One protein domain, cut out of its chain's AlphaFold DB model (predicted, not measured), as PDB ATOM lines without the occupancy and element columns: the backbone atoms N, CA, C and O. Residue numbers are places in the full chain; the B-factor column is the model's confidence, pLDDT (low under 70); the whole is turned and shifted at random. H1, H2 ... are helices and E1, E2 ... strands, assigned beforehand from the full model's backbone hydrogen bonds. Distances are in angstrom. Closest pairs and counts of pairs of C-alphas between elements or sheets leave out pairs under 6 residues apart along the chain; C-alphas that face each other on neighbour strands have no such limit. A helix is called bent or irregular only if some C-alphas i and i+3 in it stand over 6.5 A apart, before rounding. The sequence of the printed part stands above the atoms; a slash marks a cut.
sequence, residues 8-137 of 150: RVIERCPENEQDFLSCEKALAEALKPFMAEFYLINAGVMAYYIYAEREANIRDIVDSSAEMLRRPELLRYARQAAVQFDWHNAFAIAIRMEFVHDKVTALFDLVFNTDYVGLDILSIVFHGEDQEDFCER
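This is residues 8 to 137 of the 150 residues of an uncharacterized protein of Afifella marina DSM 2698 (UniProt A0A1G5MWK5). A curled antiparallel sheet of five strands has helices over one of its faces: H1 crosses it at E5, and the helical hairpin of H3 and H4 crosses it at the E2 edge. H2 joins the two groups, following H1 and packing on H4, while little H5 folds back to H1. The printed part has 130 residues, with named elements in the order E1 H1 H2 H3 H4 E2 E3 E4 E5 H5; across the sheet the order is E1 E5 E4 E3 E2. The class is mixed, helices and strands, and the whole is compact, with a radius of gyration of the C-alphas of 15.2 A and spans of 46 by 32 by 23 A.

Start at E1, residues 8 to 11, an edge strand antiparallel to E5, residues 117 to 127; N 10 and O 124 are 2.8 A apart, within hydrogen-bond range. H1, residues 14 to 30, is on the sheet at a height of 7.9 A and runs across the strands, at 70 degrees to E5 on the local plane; their closest C-alphas, of Glu 24 and Leu 119, are 6.3 A apart. H2, residues 32 to 38, only grazes the sheet. H3, residues 43 to 51, and H4, residues 55 to 66, form a helical hairpin and touch at a steep tilt of 42 degrees, opposite ways, closest at C-alphas Tyr 49 and Ile 58, 6.8 A. H4 touches H2 with residues 61 to 66 alone, closest at C-alphas Phe 34 and Ser 65, 5.2 A. H1, H3 and H4 on one face of the sheet make two layers, helices over strands. E2, residues 75 to 85, E3, residues 91 to 101, E4, residues 104 to 113, and E5 form a meander, each strand the antiparallel neighbour of the one before. Look at N 82 and O 94, 2.8 A, N 97 and O 108, 2.8 A, and N 118 and O 111, 2.8 A, for its three pairings. H5, residues 134 to 137, only just touches H1, with 3 pairs of C-alphas within 8 A, the closest Cys 23 and Cys 135 at 6.2 A. Every O i to N i+4 pair is within hydrogen-bond range in H2, H3 and H4, against 11 of 13 in H1; H5 is too short for one.

Find C-alpha 8 at (112.198, 119.768, 82.361), where E1 begins. H1 starts at C-alpha 14, (110.819, 129.340, 66.892), and covers 24.9 A; it is irregular, with C-alphas 15 and 18 8.0 A apart. H4 covers 16.2 A, E2 26.8 A, E3 31.7 A, E4 27.6 A and E5 28.9 A. E2 bends by 72 degrees at residue 79. H5 ends at C-alpha 137, (120.972, 129.205, 85.082).

The C-alphas of Trp 87 and Glu 129, the two farthest apart, are 48.8 A apart. The printed part has no cut and no long link. The mean pLDDT of the printed part is 91.9; residue 89 and residues 130 to 132 are under 70.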
ATOM      1  N   ARG A   8     112.878 119.017  83.419       84.94
ATOM      2  CA  ARG A   8     112.198 119.768  82.361       84.94
ATOM      3  C   ARG A   8     113.084 119.777  81.126       84.94
ATOM      4  O   ARG A   8     114.216 120.244  81.196       84.94
ATOM      5  N   VAL A   9     112.569 119.255  80.020       88.31
ATOM      6  CA  VAL A   9     113.238 119.286  78.715       88.31
ATOM      7  C   VAL A   9     112.695 120.471  77.932       88.31
ATOM      8  O   VAL A   9     111.482 120.673  77.881       88.31
ATOM      9  N   ILE A  10     113.592 121.255  77.350       91.19
ATOM     10  CA  ILE A  10     113.275 122.324  76.412       91.19
ATOM     11  C   ILE A  10     113.963 121.969  75.097       91.19
ATOM     12  O   ILE A  10     115.189 121.889  75.032       91.19
ATOM     13  N   GLU A  11     113.161 121.719  74.070       92.00
ATOM     14  CA  GLU A  11     113.629 121.558  72.693       92.00
ATOM     15  C   GLU A  11     113.640 122.919  71.997       92.00
ATOM     16  O   GLU A  11     112.850 123.807  72.343       92.00
ATOM     17  N   ARG A  12     114.538 123.085  71.026       91.00
ATOM     18  CA  ARG A  12     114.592 124.300  70.214       91.00
ATOM     19  C   ARG A  12     113.325 124.423  69.364       91.00
ATOM     20  O   ARG A  12     112.947 123.491  68.656       91.00
ATOM     21  N   CYS A  13     112.687 125.584  69.412       90.81
ATOM     22  CA  CYS A  13     111.533 125.939  68.596       90.81
ATOM     23  C   CYS A  13     111.535 127.451  68.292       90.81
ATOM     24  O   CYS A  13     112.221 128.215  68.972       90.81
ATOM     25  N   PRO A  14     110.779 127.930  67.288       91.62
ATOM     26  CA  PRO A  14     110.819 129.340  66.892       91.62
ATOM     27  C   PRO A  14     110.515 130.328  68.029       91.62
ATOM     28  O   PRO A  14     111.019 131.449  68.021       91.62
ATOM     29  N   GLU A  15     109.709 129.929  69.017       91.44
ATOM     30  CA  GLU A  15     109.336 130.779  70.151       91.44
ATOM     31  C   GLU A  15     110.470 130.988  71.167       91.44
ATOM     32  O   GLU A  15     110.458 131.993  71.876       91.44
ATOM     33  N   ASN A  16     111.440 130.069  71.245       91.25
ATOM     34  CA  ASN A  16     112.580 130.128  72.172       91.25
ATOM     35  C   ASN A  16     113.931 130.304  71.452       91.25
ATOM     36  O   ASN A  16     114.995 130.097  72.030       91.25
ATOM     37  N   GLU A  17     113.904 130.732  70.192       92.69
ATOM     38  CA  GLU A  17     115.097 130.860  69.354       92.69
ATOM     39  C   GLU A  17     116.130 131.832  69.950       92.69
ATOM     40  O   GLU A  17     117.306 131.507  70.098       92.69
ATOM     41  N   GLN A  18     115.691 133.025  70.365       92.69
ATOM     42  CA  GLN A  18     116.576 134.053  70.932       92.69
ATOM     43  C   GLN A  18     117.254 133.602  72.236       92.69
ATOM     44  O   GLN A  18     118.382 133.996  72.559       92.69
ATOM     45  N   ASP A  19     116.533 132.775  72.972       92.81
ATOM     46  CA  ASP A  19     116.926 132.161  74.223       92.81
ATOM     47  C   ASP A  19     118.031 131.114  73.989       92.81
ATOM     48  O   ASP A  19     119.082 131.154  74.642       92.81
ATOM     49  N   PHE A  20     117.860 130.251  72.982       94.88
ATOM     50  CA  PHE A  20     118.881 129.295  72.548       94.88
ATOM     51  C   PHE A  20     120.129 129.994  72.006       94.88
ATOM     52  O   PHE A  20     121.224 129.681  72.464       94.88
ATOM     53  N   LEU A  21     119.983 131.011  71.149       95.31
ATOM     54  CA  LEU A  21     121.116 131.798  70.634       95.31
ATOM     55  C   LEU A  21     121.949 132.432  71.764       95.31
ATOM     56  O   LEU A  21     123.176 132.537  71.683       95.31
ATOM     57  N   SER A  22     121.292 132.862  72.845       95.00
ATOM     58  CA  SER A  22     121.978 133.448  74.003       95.00
ATOM     59  C   SER A  22     122.762 132.393  74.793       95.00
ATOM     60  O   SER A  22     123.883 132.662  75.236       95.00
ATOM     61  N   CYS A  23     122.210 131.183  74.927       95.88
ATOM     62  CA  CYS A  23     122.899 130.038  75.522       95.88
ATOM     63  C   CYS A  23     124.066 129.556  74.650       95.88
ATOM     64  O   CYS A  23     125.165 129.350  75.162       95.88
ATOM     65  N   GLU A  24     123.867 129.455  73.338       97.00
ATOM     66  CA  GLU A  24     124.901 129.101  72.362       97.00
ATOM     67  C   GLU A  24     126.082 130.051  72.444       97.00
ATOM     68  O   GLU A  24     127.221 129.607  72.548       97.00
ATOM     69  N   LYS A  25     125.819 131.362  72.484       96.06
ATOM     70  CA  LYS A  25     126.871 132.365  72.641       96.06
ATOM     71  C   LYS A  25     127.662 132.156  73.930       96.06
ATOM     72  O   LYS A  25     128.887 132.212  73.902       96.06
ATOM     73  N   ALA A  26     126.984 131.913  75.052       96.38
ATOM     74  CA  ALA A  26     127.657 131.673  76.325       96.38
ATOM     75  C   ALA A  26     128.531 130.410  76.286       96.38
ATOM     76  O   ALA A  26     129.684 130.447  76.718       96.38
ATOM     77  N   LEU A  27     128.003 129.310  75.744       97.50
ATOM     78  CA  LEU A  27     128.729 128.046  75.642       97.50
ATOM     79  C   LEU A  27     129.895 128.139  74.650       97.50
ATOM     80  O   LEU A  27     130.996 127.702  74.969       97.50
ATOM     81  N   ALA A  28     129.695 128.762  73.489       96.12
ATOM     82  CA  ALA A  28     130.738 128.967  72.491       96.12
ATOM     83  C   ALA A  28     131.903 129.799  73.046       96.12
ATOM     84  O   ALA A  28     133.059 129.451  72.824       96.12
ATOM     85  N   GLU A  29     131.622 130.861  73.809       96.00
ATOM     86  CA  GLU A  29     132.656 131.654  74.484       96.00
ATOM     87  C   GLU A  29     133.481 130.807  75.464       96.00
ATOM     88  O   GLU A  29     134.711 130.845  75.422       96.00
ATOM     89  N   ALA A  30     132.826 129.989  76.294       96.62
ATOM     90  CA  ALA A  30     133.511 129.108  77.241       96.62
ATOM     91  C   ALA A  30     134.315 127.990  76.553       96.62
ATOM     92  O   ALA A  30     135.369 127.588  77.048       96.62
ATOM     93  N   LEU A  31     133.853 127.509  75.397       96.75
ATOM     94  CA  LEU A  31     134.508 126.455  74.620       96.75
ATOM     95  C   LEU A  31     135.586 126.971  73.658       96.75
ATOM     96  O   LEU A  31     136.188 126.164  72.952       96.75
ATOM     97  N   LYS A  32     135.896 128.274  73.619       94.81
ATOM     98  CA  LYS A  32     136.966 128.806  72.754       94.81
ATOM     99  C   LYS A  32     138.311 128.077  72.897       94.81
ATOM    100  O   LYS A  32     138.874 127.732  71.858       94.81
ATOM    101  N   PRO A  33     138.827 127.787  74.110       94.44
ATOM    102  CA  PRO A  33     140.086 127.051  74.259       94.44
ATOM    103  C   PRO A  33     140.000 125.622  73.710       94.44
ATOM    104  O   PRO A  33     140.912 125.174  73.022       94.44
ATOM    105  N   PHE A  34     138.876 124.937  73.955       95.31
ATOM    106  CA  PHE A  34     138.599 123.611  73.396       95.31
ATOM    107  C   PHE A  34     138.609 123.649  71.865       95.31
ATOM    108  O   PHE A  34     139.301 122.862  71.227       95.31
ATOM    109  N   MET A  35     137.858 124.581  71.271       93.56
ATOM    110  CA  MET A  35     137.731 124.696  69.820       93.56
ATOM    111  C   MET A  35     139.066 125.053  69.169       93.56
ATOM    112  O   MET A  35     139.354 124.540  68.095       93.56
ATOM    113  N   ALA A  36     139.891 125.883  69.816       92.00
ATOM    114  CA  ALA A  36     141.227 126.224  69.334       92.00
ATOM    115  C   ALA A  36     142.156 124.999  69.282       92.00
ATOM    116  O   ALA A  36     142.820 124.799  68.268       92.00
ATOM    117  N   GLU A  37     142.162 124.162  70.326       92.75
ATOM    118  CA  GLU A  37     142.936 122.913  70.344       92.75
ATOM    119  C   GLU A  37     142.400 121.914  69.310       92.75
ATOM    120  O   GLU A  37     143.158 121.321  68.545       92.75
ATOM    121  N   PHE A  38     141.074 121.785  69.218       90.38
ATOM    122  CA  PHE A  38     140.432 120.914  68.239       90.38
ATOM    123  C   PHE A  38     140.756 121.337  66.794       90.38
ATOM    124  O   PHE A  38     140.949 120.504  65.910       90.38
ATOM    125  N   TYR A  39     140.891 122.638  66.537       87.75
ATOM    126  CA  TYR A  39     141.223 123.163  65.211       87.75
ATOM    127  C   TYR A  39     142.632 122.772  64.728       87.75
ATOM    128  O   TYR A  39     142.912 122.835  63.531       87.75
ATOM    129  N   LEU A  40     143.527 122.349  65.628       89.69
ATOM    130  CA  LEU A  40     144.861 121.855  65.266       89.69
ATOM    131  C   LEU A  40     144.822 120.456  64.637       89.69
ATOM    132  O   LEU A  40     145.804 120.012  64.033       89.69
ATOM    133  N   ILE A  41     143.700 119.750  64.762       90.38
ATOM    134  CA  ILE A  41     143.535 118.411  64.216       90.38
ATOM    135  C   ILE A  41     143.397 118.493  62.699       90.38
ATOM    136  O   ILE A  41     142.644 119.293  62.144       90.38
ATOM    137  N   ASN A  42     144.086 117.597  61.996       88.81
ATOM    138  CA  ASN A  42     143.925 117.478  60.558       88.81
ATOM    139  C   ASN A  42     142.481 117.065  60.206       88.81
ATOM    140  O   ASN A  42     142.048 115.950  60.505       88.81
ATOM    141  N   ALA A  43     141.764 117.947  59.507       89.56
ATOM    142  CA  ALA A  43     140.382 117.729  59.084       89.56
ATOM    143  C   ALA A  43     140.179 116.437  58.264       89.56
ATOM    144  O   ALA A  43     139.165 115.762  58.419       89.56
ATOM    145  N   GLY A  44     141.156 116.045  57.437       90.81
ATOM    146  CA  GLY A  44     141.114 114.794  56.676       90.81
ATOM    147  C   GLY A  44     141.209 113.548  57.563       90.81
ATOM    148  O   GLY A  44     140.517 112.562  57.316       90.81
ATOM    149  N   VAL A  45     142.009 113.603  58.633       93.31
ATOM    150  CA  VAL A  45     142.081 112.529  59.642       93.31
ATOM    151  C   VAL A  45     140.764 112.424  60.406       93.31
ATOM    152  O   VAL A  45     140.250 111.321  60.579       93.31
ATOM    153  N   MET A  46     140.184 113.557  60.807       94.81
ATOM    154  CA  MET A  46     138.876 113.578  61.465       94.81
ATOM    155  C   MET A  46     137.783 113.007  60.553       94.81
ATOM    156  O   MET A  46     137.029 112.131  60.968       94.81
ATOM    157  N   ALA A  47     137.750 113.419  59.281       93.69
ATOM    158  CA  ALA A  47     136.812 112.882  58.299       93.69
ATOM    159  C   ALA A  47     136.960 111.367  58.113       93.69
ATOM    160  O   ALA A  47     135.959 110.655  58.041       93.69
ATOM    161  N   TYR A  48     138.196 110.863  58.085       95.06
ATOM    162  CA  TYR A  48     138.453 109.427  58.038       95.06
ATOM    163  C   TYR A  48     137.929 108.707  59.285       95.06
ATOM    164  O   TYR A  48     137.299 107.661  59.149       95.06
ATOM    165  N   TYR A  49     138.145 109.247  60.489       96.56
ATOM    166  CA  TYR A  49     137.619 108.642  61.716       96.56
ATOM    167  C   TYR A  49     136.096 108.598  61.744       96.56
ATOM    168  O   TYR A  49     135.548 107.577  62.154       96.56
ATOM    169  N   ILE A  50     135.428 109.643  61.256       95.75
ATOM    170  CA  ILE A  50     133.966 109.672  61.139       95.75
ATOM    171  C   ILE A  50     133.494 108.624  60.124       95.75
ATOM    172  O   ILE A  50     132.666 107.782  60.451       95.75
ATOM    173  N   TYR A  51     134.059 108.623  58.912       95.12
ATOM    174  CA  TYR A  51     133.686 107.676  57.857       95.12
ATOM    175  C   TYR A  51     133.934 106.211  58.248       95.12
ATOM    176  O   TYR A  51     133.155 105.331  57.898       95.12
ATOM    177  N   ALA A  52     135.025 105.943  58.967       96.62
ATOM    178  CA  ALA A  52     135.404 104.607  59.414       96.62
ATOM    179  C   ALA A  52     134.833 104.235  60.798       96.62
ATOM    180  O   ALA A  52     135.312 103.262  61.389       96.62
ATOM    181  N   GLU A  53     133.873 105.009  61.321       95.50
ATOM    182  CA  GLU A  53     133.176 104.778  62.599       95.50
ATOM    183  C   GLU A  53     134.140 104.541  63.780       95.50
ATOM    184  O   GLU A  53     133.948 103.686  64.650       95.50
ATOM    185  N   ARG A  54     135.244 105.296  63.815       97.06
ATOM    186  CA  ARG A  54     136.279 105.212  64.858       97.06
ATOM    187  C   ARG A  54     135.894 106.037  66.083       97.06
ATOM    188  O   ARG A  54     136.635 106.912  66.516       97.06
ATOM    189  N   GLU A  55     134.750 105.703  66.672       96.19
ATOM    190  CA  GLU A  55     134.148 106.380  67.831       96.19
ATOM    191  C   GLU A  55     135.124 106.574  69.002       96.19
ATOM    192  O   GLU A  55     135.165 107.635  69.618       96.19
ATOM    193  N   ALA A  56     135.942 105.557  69.298       96.88
ATOM    194  CA  ALA A  56     136.939 105.632  70.362       96.88
ATOM    195  C   ALA A  56     138.003 106.699  70.072       96.88
ATOM    196  O   ALA A  56     138.329 107.480  70.953       96.88
ATOM    197  N   ASN A  57     138.478 106.788  68.827       97.25
ATOM    198  CA  ASN A  57     139.471 107.780  68.426       97.25
ATOM    199  C   ASN A  57     138.903 109.204  68.481       97.25
ATOM    200  O   ASN A  57     139.597 110.114  68.919       97.25
ATOM    201  N   ILE A  58     137.651 109.399  68.046       97.06
ATOM    202  CA  ILE A  58     136.981 110.707  68.124       97.06
ATOM    203  C   ILE A  58     136.821 111.117  69.589       97.06
ATOM    204  O   ILE A  58     137.158 112.242  69.946       97.06
ATOM    205  N   ARG A  59     136.368 110.194  70.445       97.31
ATOM    206  CA  ARG A  59     136.254 110.434  71.885       97.31
ATOM    207  C   ARG A  59     137.597 110.802  72.508       97.31
ATOM    208  O   ARG A  59     137.659 111.806  73.196       97.31
ATOM    209  N   ASP A  60     138.658 110.047  72.242       96.94
ATOM    210  CA  ASP A  60     139.975 110.301  72.839       96.94
ATOM    211  C   ASP A  60     140.513 111.691  72.453       96.94
ATOM    212  O   ASP A  60     141.134 112.383  73.262       96.94
ATOM    213  N   ILE A  61     140.237 112.126  71.220       96.44
ATOM    214  CA  ILE A  61     140.552 113.474  70.749       96.44
ATOM    215  C   ILE A  61     139.721 114.525  71.489       96.44
ATOM    216  O   ILE A  61     140.278 115.501  71.981       96.44
ATOM    217  N   VAL A  62     138.402 114.334  71.560       96.56
ATOM    218  CA  VAL A  62     137.494 115.242  72.270       96.56
ATOM    219  C   VAL A  62     137.912 115.382  73.733       96.56
ATOM    220  O   VAL A  62     138.044 116.504  74.216       96.56
ATOM    221  N   ASP A  63     138.182 114.272  74.415       96.69
ATOM    222  CA  ASP A  63     138.601 114.262  75.815       96.69
ATOM    223  C   ASP A  63     139.935 115.013  75.976       96.69
ATOM    224  O   ASP A  63     140.062 115.870  76.847       96.69
ATOM    225  N   SER A  64     140.895 114.796  75.068       95.81
ATOM    226  CA  SER A  64     142.177 115.518  75.071       95.81
ATOM    227  C   SER A  64     142.013 117.029  74.860       95.81
ATOM    228  O   SER A  64     142.666 117.816  75.540       95.81
ATOM    229  N   SER A  65     141.135 117.464  73.950       95.75
ATOM    230  CA  SER A  65     140.844 118.891  73.750       95.75
ATOM    231  C   SER A  65     140.091 119.500  74.941       95.75
ATOM    232  O   SER A  65     140.280 120.677  75.260       95.75
ATOM    233  N   ALA A  66     139.256 118.714  75.633       96.12
ATOM    234  CA  ALA A  66     138.520 119.145  76.824       96.12
ATOM    235  C   ALA A  66     139.438 119.459  78.006       96.12
ATOM    236  O   ALA A  66     139.090 120.324  78.809       96.12
ATOM    237  N   GLU A  67     140.638 118.877  78.071       95.69
ATOM    238  CA  GLU A  67     141.653 119.197  79.088       95.69
ATOM    239  C   GLU A  67     142.089 120.671  79.088       95.69
ATOM    240  O   GLU A  67     142.778 121.107  80.008       95.69
ATOM    241  N   MET A  68     141.708 121.480  78.092       94.06
ATOM    242  CA  MET A  68     141.904 122.938  78.117       94.06
ATOM    243  C   MET A  68     140.903 123.674  79.017       94.06
ATOM    244  O   MET A  68     141.107 124.843  79.349       94.06
ATOM    245  N   LEU A  69     139.834 123.001  79.435       95.56
ATOM    246  CA  LEU A  69     138.772 123.547  80.271       95.56
ATOM    247  C   LEU A  69     139.108 123.378  81.761       95.56
ATOM    248  O   LEU A  69     140.041 122.671  82.155       95.56
ATOM    249  N   ARG A  70     138.372 124.076  82.627       96.19
ATOM    250  CA  ARG A  70     138.517 123.952  84.087       96.19
ATOM    251  C   ARG A  70     137.954 122.630  84.611       96.19
ATOM    252  O   ARG A  70     138.533 122.045  85.522       96.19
ATOM    253  N   ARG A  71     136.821 122.198  84.054       96.88
ATOM    254  CA  ARG A  71     136.110 120.966  84.410       96.88
ATOM    255  C   ARG A  71     135.838 120.132  83.151       96.88
ATOM    256  O   ARG A  71     134.720 120.181  82.629       96.88
ATOM    257  N   PRO A  72     136.858 119.437  82.613       96.62
ATOM    258  CA  PRO A  72     136.736 118.664  81.373       96.62
ATOM    259  C   PRO A  72     135.630 117.603  81.440       96.62
ATOM    260  O   PRO A  72     134.974 117.331  80.442       96.62
ATOM    261  N   GLU A  73     135.347 117.058  82.624       96.88
ATOM    262  CA  GLU A  73     134.362 115.994  82.835       96.88
ATOM    263  C   GLU A  73     132.907 116.397  82.535       96.88
ATOM    264  O   GLU A  73     132.031 115.526  82.431       96.88
ATOM    265  N   LEU A  74     132.654 117.707  82.428       97.56
ATOM    266  CA  LEU A  74     131.358 118.281  82.075       97.56
ATOM    267  C   LEU A  74     131.087 118.243  80.569       97.56
ATOM    268  O   LEU A  74     129.957 118.502  80.173       97.56
ATOM    269  N   LEU A  75     132.078 117.948  79.730       97.81
ATOM    270  CA  LEU A  75     131.930 117.905  78.278       97.81
ATOM    271  C   LEU A  75     132.179 116.484  77.769       97.81
ATOM    272  O   LEU A  75     133.132 115.833  78.186       97.81
ATOM    273  N   ARG A  76     131.315 115.976  76.884       96.56
ATOM    274  CA  ARG A  76     131.412 114.597  76.379       96.56
ATOM    275  C   ARG A  76     131.063 114.498  74.909       96.56
ATOM    276  O   ARG A  76     130.151 115.172  74.442       96.56
ATOM    277  N   TYR A  77     131.730 113.586  74.211       97.75
ATOM    278  CA  TYR A  77     131.316 113.162  72.879       97.75
ATOM    279  C   TYR A  77     130.050 112.298  72.948       97.75
ATOM    280  O   TYR A  77     130.030 111.257  73.609       97.75
ATOM    281  N   ALA A  78     129.009 112.694  72.219       97.38
ATOM    282  CA  ALA A  78     127.699 112.042  72.228       97.38
ATOM    283  C   ALA A  78     127.568 110.904  71.197       97.38
ATOM    284  O   ALA A  78     126.456 110.495  70.862       97.38
ATOM    285  N   ARG A  79     128.696 110.388  70.688       95.50
ATOM    286  CA  ARG A  79     128.753 109.233  69.770       95.50
ATOM    287  C   ARG A  79     128.005 109.429  68.453       95.50
ATOM    288  O   ARG A  79     127.413 108.503  67.902       95.50
ATOM    289  N   GLN A  80     127.982 110.670  67.987       96.94
ATOM    290  CA  GLN A  80     127.464 111.019  66.679       96.94
ATOM    291  C   GLN A  80     128.356 112.098  66.085       96.94
ATOM    292  O   GLN A  80     128.587 113.140  66.692       96.94
ATOM    293  N   ALA A  81     128.864 111.845  64.889       96.56
ATOM    294  CA  ALA A  81     129.587 112.828  64.105       96.56
ATOM    295  C   ALA A  81     129.240 112.650  62.627       96.56
ATOM    296  O   ALA A  81     128.858 111.563  62.193       96.56
ATOM    297  N   ALA A  82     129.347 113.725  61.859       94.62
ATOM    298  CA  ALA A  82     129.034 113.728  60.442       94.62
ATOM    299  C   ALA A  82     130.036 114.584  59.675       94.62
ATOM    300  O   ALA A  82     130.500 115.614  60.161       94.62
ATOM    301  N   VAL A  83     130.327 114.161  58.449       92.56
ATOM    302  CA  VAL A  83     131.027 114.974  57.457       92.56
ATOM    303  C   VAL A  83     130.010 115.366  56.401       92.56
ATOM    304  O   VAL A  83     129.327 114.506  55.845       92.56
ATOM    305  N   GLN A  84     129.916 116.657  56.117       87.81
ATOM    306  CA  GLN A  84     129.163 117.181  54.991       87.81
ATOM    307  C   GLN A  84     130.146 117.699  53.946       87.81
ATOM    308  O   GLN A  84     131.117 118.386  54.268       87.81
ATOM    309  N   PHE A  85     129.888 117.345  52.693       80.62
ATOM    310  CA  PHE A  85     130.675 117.786  51.554       80.62
ATOM    311  C   PHE A  85     129.728 118.323  50.487       80.62
ATOM    312  O   PHE A  85     128.910 117.572  49.950       80.62
ATOM    313  N   ASP A  86     129.827 119.615  50.190       76.25
ATOM    314  CA  ASP A  86     129.210 120.198  49.001       76.25
ATOM    315  C   ASP A  86     130.197 120.120  47.827       76.25
ATOM    316  O   ASP A  86     131.392 120.388  47.964       76.25
ATOM    317  N   TRP A  87     129.670 119.812  46.643       71.81
ATOM    318  CA  TRP A  87     130.372 119.891  45.364       71.81
ATOM    319  C   TRP A  87     131.015 121.264  45.117       71.81
ATOM    320  O   TRP A  87     131.996 121.351  44.381       71.81
ATOM    321  N   HIS A  88     130.499 122.323  45.752       72.88
ATOM    322  CA  HIS A  88     131.024 123.691  45.680       72.88
ATOM    323  C   HIS A  88     132.041 124.041  46.782       72.88
ATOM    324  O   HIS A  88     132.212 125.219  47.089       72.88
ATOM    325  N   ASN A  89     132.761 123.053  47.332       54.47
ATOM    326  CA  ASN A  89     133.876 123.236  48.279       54.47
ATOM    327  C   ASN A  89     133.507 123.628  49.725       54.47
ATOM    328  O   ASN A  89     134.384 124.049  50.482       54.47
ATOM    329  N   ALA A  90     132.261 123.437  50.164       73.56
ATOM    330  CA  ALA A  90     131.954 123.515  51.592       73.56
ATOM    331  C   ALA A  90     132.226 122.150  52.243       73.56
ATOM    332  O   ALA A  90     131.487 121.186  52.032       73.56
ATOM    333  N   PHE A  91     133.315 122.061  53.006       84.38
ATOM    334  CA  PHE A  91     133.601 120.933  53.884       84.38
ATOM    335  C   PHE A  91     133.169 121.315  55.296       84.38
ATOM    336  O   PHE A  91     133.639 122.320  55.830       84.38
ATOM    337  N   ALA A  92     132.289 120.518  55.898       89.94
ATOM    338  CA  ALA A  92     131.904 120.705  57.286       89.94
ATOM    339  C   ALA A  92     132.014 119.403  58.077       89.94
ATOM    340  O   ALA A  92     131.602 118.339  57.614       89.94
ATOM    341  N   ILE A  93     132.540 119.500  59.293       93.19
ATOM    342  CA  ILE A  93     132.498 118.436  60.292       93.19
ATOM    343  C   ILE A  93     131.532 118.877  61.386       93.19
ATOM    344  O   ILE A  93     131.702 119.949  61.959       93.19
ATOM    345  N   ALA A  94     130.551 118.036  61.696       95.00
ATOM    346  CA  ALA A  94     129.682 118.203  62.851       95.00
ATOM    347  C   ALA A  94     129.978 117.105  63.876       95.00
ATOM    348  O   ALA A  94     130.039 115.928  63.518       95.00
ATOM    349  N   ILE A  95     130.153 117.476  65.141       96.75
ATOM    350  CA  ILE A  95     130.409 116.547  66.247       96.75
ATOM    351  C   ILE A  95     129.374 116.809  67.324       96.75
ATOM    352  O   ILE A  95     129.315 117.909  67.871       96.75
ATOM    353  N   ARG A  96     128.579 115.791  67.642       98.12
ATOM    354  CA  ARG A  96     127.582 115.885  68.696       98.12
ATOM    355  C   ARG A  96     128.230 115.750  70.054       98.12
ATOM    356  O   ARG A  96     128.996 114.818  70.308       98.12
ATOM    357  N   MET A  97     127.861 116.663  70.930       98.25
ATOM    358  CA  MET A  97     128.434 116.838  72.246       98.25
ATOM    359  C   MET A  97     127.332 116.942  73.294       98.25
ATOM    360  O   MET A  97     126.218 117.395  73.024       98.25
ATOM    361  N   GLU A  98     127.672 116.546  74.512       98.06
ATOM    362  CA  GLU A  98     126.860 116.772  75.698       98.06
ATOM    363  C   GLU A  98     127.634 117.635  76.690       98.06
ATOM    364  O   GLU A  98     128.749 117.295  77.090       98.06
ATOM    365  N   PHE A  99     127.018 118.733  77.121       98.31
ATOM    366  CA  PHE A  99     127.429 119.467  78.310       98.31
ATOM    367  C   PHE A  99     126.595 118.958  79.485       98.31
ATOM    368  O   PHE A  99     125.383 119.157  79.507       98.31
ATOM    369  N   VAL A 100     127.219 118.272  80.439       97.44
ATOM    370  CA  VAL A 100     126.561 117.586  81.555       97.44
ATOM    371  C   VAL A 100     126.973 118.230  82.869       97.44
ATOM    372  O   VAL A 100     128.029 117.927  83.411       97.44
ATOM    373  N   HIS A 101     126.102 119.072  83.413       96.12
ATOM    374  CA  HIS A 101     126.263 119.717  84.709       96.12
ATOM    375  C   HIS A 101     125.111 119.330  85.650       96.12
ATOM    376  O   HIS A 101     123.999 119.039  85.209       96.12
ATOM    377  N   ASP A 102     125.332 119.380  86.964       92.69
ATOM    378  CA  ASP A 102     124.333 118.959  87.964       92.69
ATOM    379  C   ASP A 102     123.000 119.709  87.829       92.69
ATOM    380  O   ASP A 102     121.928 119.170  88.104       92.69
ATOM    381  N   LYS A 103     123.061 120.964  87.373       91.25
ATOM    382  CA  LYS A 103     121.884 121.812  87.145       91.25
ATOM    383  C   LYS A 103     121.292 121.687  85.744       91.25
ATOM    384  O   LYS A 103     120.114 122.008  85.587       91.25
ATOM    385  N   VAL A 104     122.079 121.316  84.737       94.38
ATOM    386  CA  VAL A 104     121.648 121.377  83.337       94.38
ATOM    387  C   VAL A 104     122.399 120.379  82.467       94.38
ATOM    388  O   VAL A 104     123.595 120.169  82.641       94.38
ATOM    389  N   THR A 105     121.708 119.791  81.499       96.69
ATOM    390  CA  THR A 105     122.328 119.017  80.426       96.69
ATOM    391  C   THR A 105     121.950 119.624  79.087       96.69
ATOM    392  O   THR A 105     120.764 119.787  78.833       96.69
ATOM    393  N   ALA A 106     122.918 119.949  78.237       97.69
ATOM    394  CA  ALA A 106     122.647 120.403  76.876       97.69
ATOM    395  C   ALA A 106     123.238 119.438  75.855       97.69
ATOM    396  O   ALA A 106     124.400 119.048  75.973       97.69
ATOM    397  N   LEU A 107     122.429 119.087  74.858       98.31
ATOM    398  CA  LEU A 107     122.853 118.348  73.675       98.31
ATOM    399  C   LEU A 107     123.049 119.353  72.543       98.31
ATOM    400  O   LEU A 107     122.138 120.133  72.258       98.31
ATOM    401  N   PHE A 108     124.209 119.332  71.904       98.06
ATOM    402  CA  PHE A 108     124.547 120.293  70.862       98.06
ATOM    403  C   PHE A 108     125.481 119.692  69.822       98.06
ATOM    404  O   PHE A 108     126.192 118.731  70.104       98.06
ATOM    405  N   ASP A 109     125.501 120.277  68.632       97.31
ATOM    406  CA  ASP A 109     126.474 119.949  67.596       97.31
ATOM    407  C   ASP A 109     127.534 121.062  67.527       97.31
ATOM    408  O   ASP A 109     127.208 122.241  67.389       97.31
ATOM    409  N   LEU A 110     128.814 120.695  67.626       95.81
ATOM    410  CA  LEU A 110     129.929 121.557  67.230       95.81
ATOM    411  C   LEU A 110     130.134 121.428  65.731       95.81
ATOM    412  O   LEU A 110     130.384 120.328  65.238       95.81
ATOM    413  N   VAL A 111     130.060 122.547  65.020       93.38
ATOM    414  CA  VAL A 111     130.148 122.588  63.562       93.38
ATOM    415  C   VAL A 111     131.407 123.339  63.158       93.38
ATOM    416  O   VAL A 111     131.541 124.533  63.402       93.38
ATOM    417  N   PHE A 112     132.323 122.632  62.509       90.94
ATOM    418  CA  PHE A 112     133.535 123.179  61.917       90.94
ATOM    419  C   PHE A 112     133.320 123.289  60.415       90.94
ATOM    420  O   PHE A 112     133.196 122.268  59.743       90.94
ATOM    421  N   ASN A 113     133.270 124.509  59.895       86.75
ATOM    422  CA  ASN A 113     133.199 124.805  58.468       86.75
ATOM    423  C   ASN A 113     134.483 125.539  58.037       86.75
ATOM    424  O   ASN A 113     135.258 125.994  58.876       86.75
ATOM    425  N   THR A 114     134.703 125.678  56.734       82.56
ATOM    426  CA  THR A 114     135.806 126.442  56.139       82.56
ATOM    427  C   THR A 114     135.869 127.886  56.650       82.56
ATOM    428  O   THR A 114     136.963 128.417  56.832       82.56
ATOM    429  N   ASP A 115     134.714 128.511  56.903       84.50
ATOM    430  CA  ASP A 115     134.629 129.943  57.226       84.50
ATOM    431  C   ASP A 115     134.414 130.243  58.717       84.50
ATOM    432  O   ASP A 115     134.703 131.349  59.177       84.50
ATOM    433  N   TYR A 116     133.873 129.294  59.484       86.25
ATOM    434  CA  TYR A 116     133.533 129.505  60.889       86.25
ATOM    435  C   TYR A 116     133.528 128.203  61.692       86.25
ATOM    436  O   TYR A 116     133.344 127.111  61.156       86.25
ATOM    437  N   VAL A 117     133.659 128.355  63.011       89.12
ATOM    438  CA  VAL A 117     133.318 127.318  63.986       89.12
ATOM    439  C   VAL A 117     132.096 127.795  64.755       89.12
ATOM    440  O   VAL A 117     132.069 128.923  65.249       89.12
ATOM    441  N   GLY A 118     131.070 126.958  64.792       91.44
ATOM    442  CA  GLY A 118     129.789 127.249  65.413       91.44
ATOM    443  C   GLY A 118     129.354 126.139  66.354       91.44
ATOM    444  O   GLY A 118     129.945 125.059  66.411       91.44
ATOM    445  N   LEU A 119     128.292 126.430  67.089       94.88
ATOM    446  CA  LEU A 119     127.646 125.508  68.000       94.88
ATOM    447  C   LEU A 119     126.138 125.666  67.835       94.88
ATOM    448  O   LEU A 119     125.654 126.793  67.840       94.88
ATOM    449  N   ASP A 120     125.431 124.548  67.707       95.62
ATOM    450  CA  ASP A 120     123.971 124.494  67.596       95.62
ATOM    451  C   ASP A 120     123.408 123.676  68.765       95.62
ATOM    452  O   ASP A 120     123.638 122.465  68.841       95.62
ATOM    453  N   ILE A 121     122.726 124.328  69.714       97.44
ATOM    454  CA  ILE A 121     122.069 123.626  70.824       97.44
ATOM    455  C   ILE A 121     120.754 123.031  70.324       97.44
ATOM    456  O   ILE A 121     119.821 123.734  69.949       97.44
ATOM    457  N   LEU A 122     120.641 121.710  70.432       96.00
ATOM    458  CA  LEU A 122     119.463 120.954  70.014       96.00
ATOM    459  C   LEU A 122     118.405 120.908  71.121       96.00
ATOM    460  O   LEU A 122     117.205 121.009  70.869       96.00
ATOM    461  N   SER A 123     118.849 120.726  72.366       96.31
ATOM    462  CA  SER A 123     117.963 120.679  73.530       96.31
ATOM    463  C   SER A 123     118.705 120.979  74.826       96.31
ATOM    464  O   SER A 123     119.916 120.766  74.935       96.31
ATOM    465  N   ILE A 124     117.950 121.434  75.824       95.62
ATOM    466  CA  ILE A 124     118.434 121.688  77.179       95.62
ATOM    467  C   ILE A 124     117.504 121.001  78.183       95.62
ATOM    468  O   ILE A 124     116.284 121.162  78.150       95.62
ATOM    469  N   VAL A 125     118.081 120.244  79.110       94.25
ATOM    470  CA  VAL A 125     117.393 119.577  80.215       94.25
ATOM    471  C   VAL A 125     117.785 120.244  81.523       94.25
ATOM    472  O   VAL A 125     118.951 120.226  81.903       94.25
ATOM    473  N   PHE A 126     116.812 120.787  82.246       90.62
ATOM    474  CA  PHE A 126     117.007 121.373  83.569       90.62
ATOM    475  C   PHE A 126     116.666 120.363  84.669       90.62
ATOM    476  O   PHE A 126     115.634 119.688  84.605       90.62
ATOM    477  N   HIS A 127     117.528 120.274  85.688       89.31
ATOM    478  CA  HIS A 127     117.401 119.311  86.793       89.31
ATOM    479  C   HIS A 127     117.022 119.993  88.114       89.31
ATOM    480  O   HIS A 127     117.777 120.816  88.615       89.31
ATOM    481  N   GLY A 128     115.899 119.645  88.739       83.00
ATOM    482  CA  GLY A 128     115.472 120.255  90.009       83.00
ATOM    483  C   GLY A 128     114.400 121.332  89.827       83.00
ATOM    484  O   GLY A 128     113.690 121.326  88.827       83.00
ATOM    485  N   GLU A 129     114.234 122.215  90.814       77.19
ATOM    486  CA  GLU A 129     113.095 123.143  90.860       77.19
ATOM    487  C   GLU A 129     113.131 124.216  89.754       77.19
ATOM    488  O   GLU A 129     114.191 124.670  89.313       77.19
ATOM    489  N   ASP A 130     111.934 124.594  89.306       65.75
ATOM    490  CA  ASP A 130     111.658 125.456  88.153       65.75
ATOM    491  C   ASP A 130     111.370 126.882  88.668       65.75
ATOM    492  O   ASP A 130     110.216 127.281  88.809       65.75
ATOM    493  N   GLN A 131     112.411 127.613  89.093       59.28
ATOM    494  CA  GLN A 131     112.251 128.951  89.705       59.28
ATOM    495  C   GLN A 131     113.167 130.052  89.143       59.28
ATOM    496  O   GLN A 131     113.027 131.206  89.542       59.28
ATOM    497  N   GLU A 132     114.069 129.751  88.206       64.31
ATOM    498  CA  GLU A 132     115.044 130.725  87.687       64.31
ATOM    499  C   GLU A 132     114.864 131.009  86.190       64.31
ATOM    500  O   GLU A 132     114.323 130.196  85.439       64.31
ATOM    501  N   ASP A 133     115.374 132.166  85.761       83.56
ATOM    502  CA  ASP A 133     115.655 132.470  84.358       83.56
ATOM    503  C   ASP A 133     116.546 131.358  83.773       83.56
ATOM    504  O   ASP A 133     117.669 131.120  84.233       83.56
ATOM    505  N   PHE A 134     116.021 130.645  82.771       84.12
ATOM    506  CA  PHE A 134     116.682 129.481  82.175       84.12
ATOM    507  C   PHE A 134     118.071 129.845  81.607       84.12
ATOM    508  O   PHE A 134     119.016 129.060  81.713       84.12
ATOM    509  N   CYS A 135     118.194 131.055  81.053       86.06
ATOM    510  CA  CYS A 135     119.375 131.588  80.394       86.06
ATOM    511  C   CYS A 135     120.456 131.890  81.432       86.06
ATOM    512  O   CYS A 135     121.628 131.565  81.247       86.06
ATOM    513  N   GLU A 136     120.057 132.498  82.551       89.94
ATOM    514  CA  GLU A 136     120.940 132.760  83.688       89.94
ATOM    515  C   GLU A 136     121.483 131.461  84.276       89.94
ATOM    516  O   GLU A 136     122.694 131.295  84.428       89.94
ATOM    517  N   ARG A 137     120.597 130.501  84.528       90.19
ATOM    518  CA  ARG A 137     120.972 129.205  85.082       90.19
ATOM    519  C   ARG A 137     121.927 128.436  84.168       90.19
ATOM    520  O   ARG A 137     122.877 127.818  84.654       90.19
TER     521      ARG A 137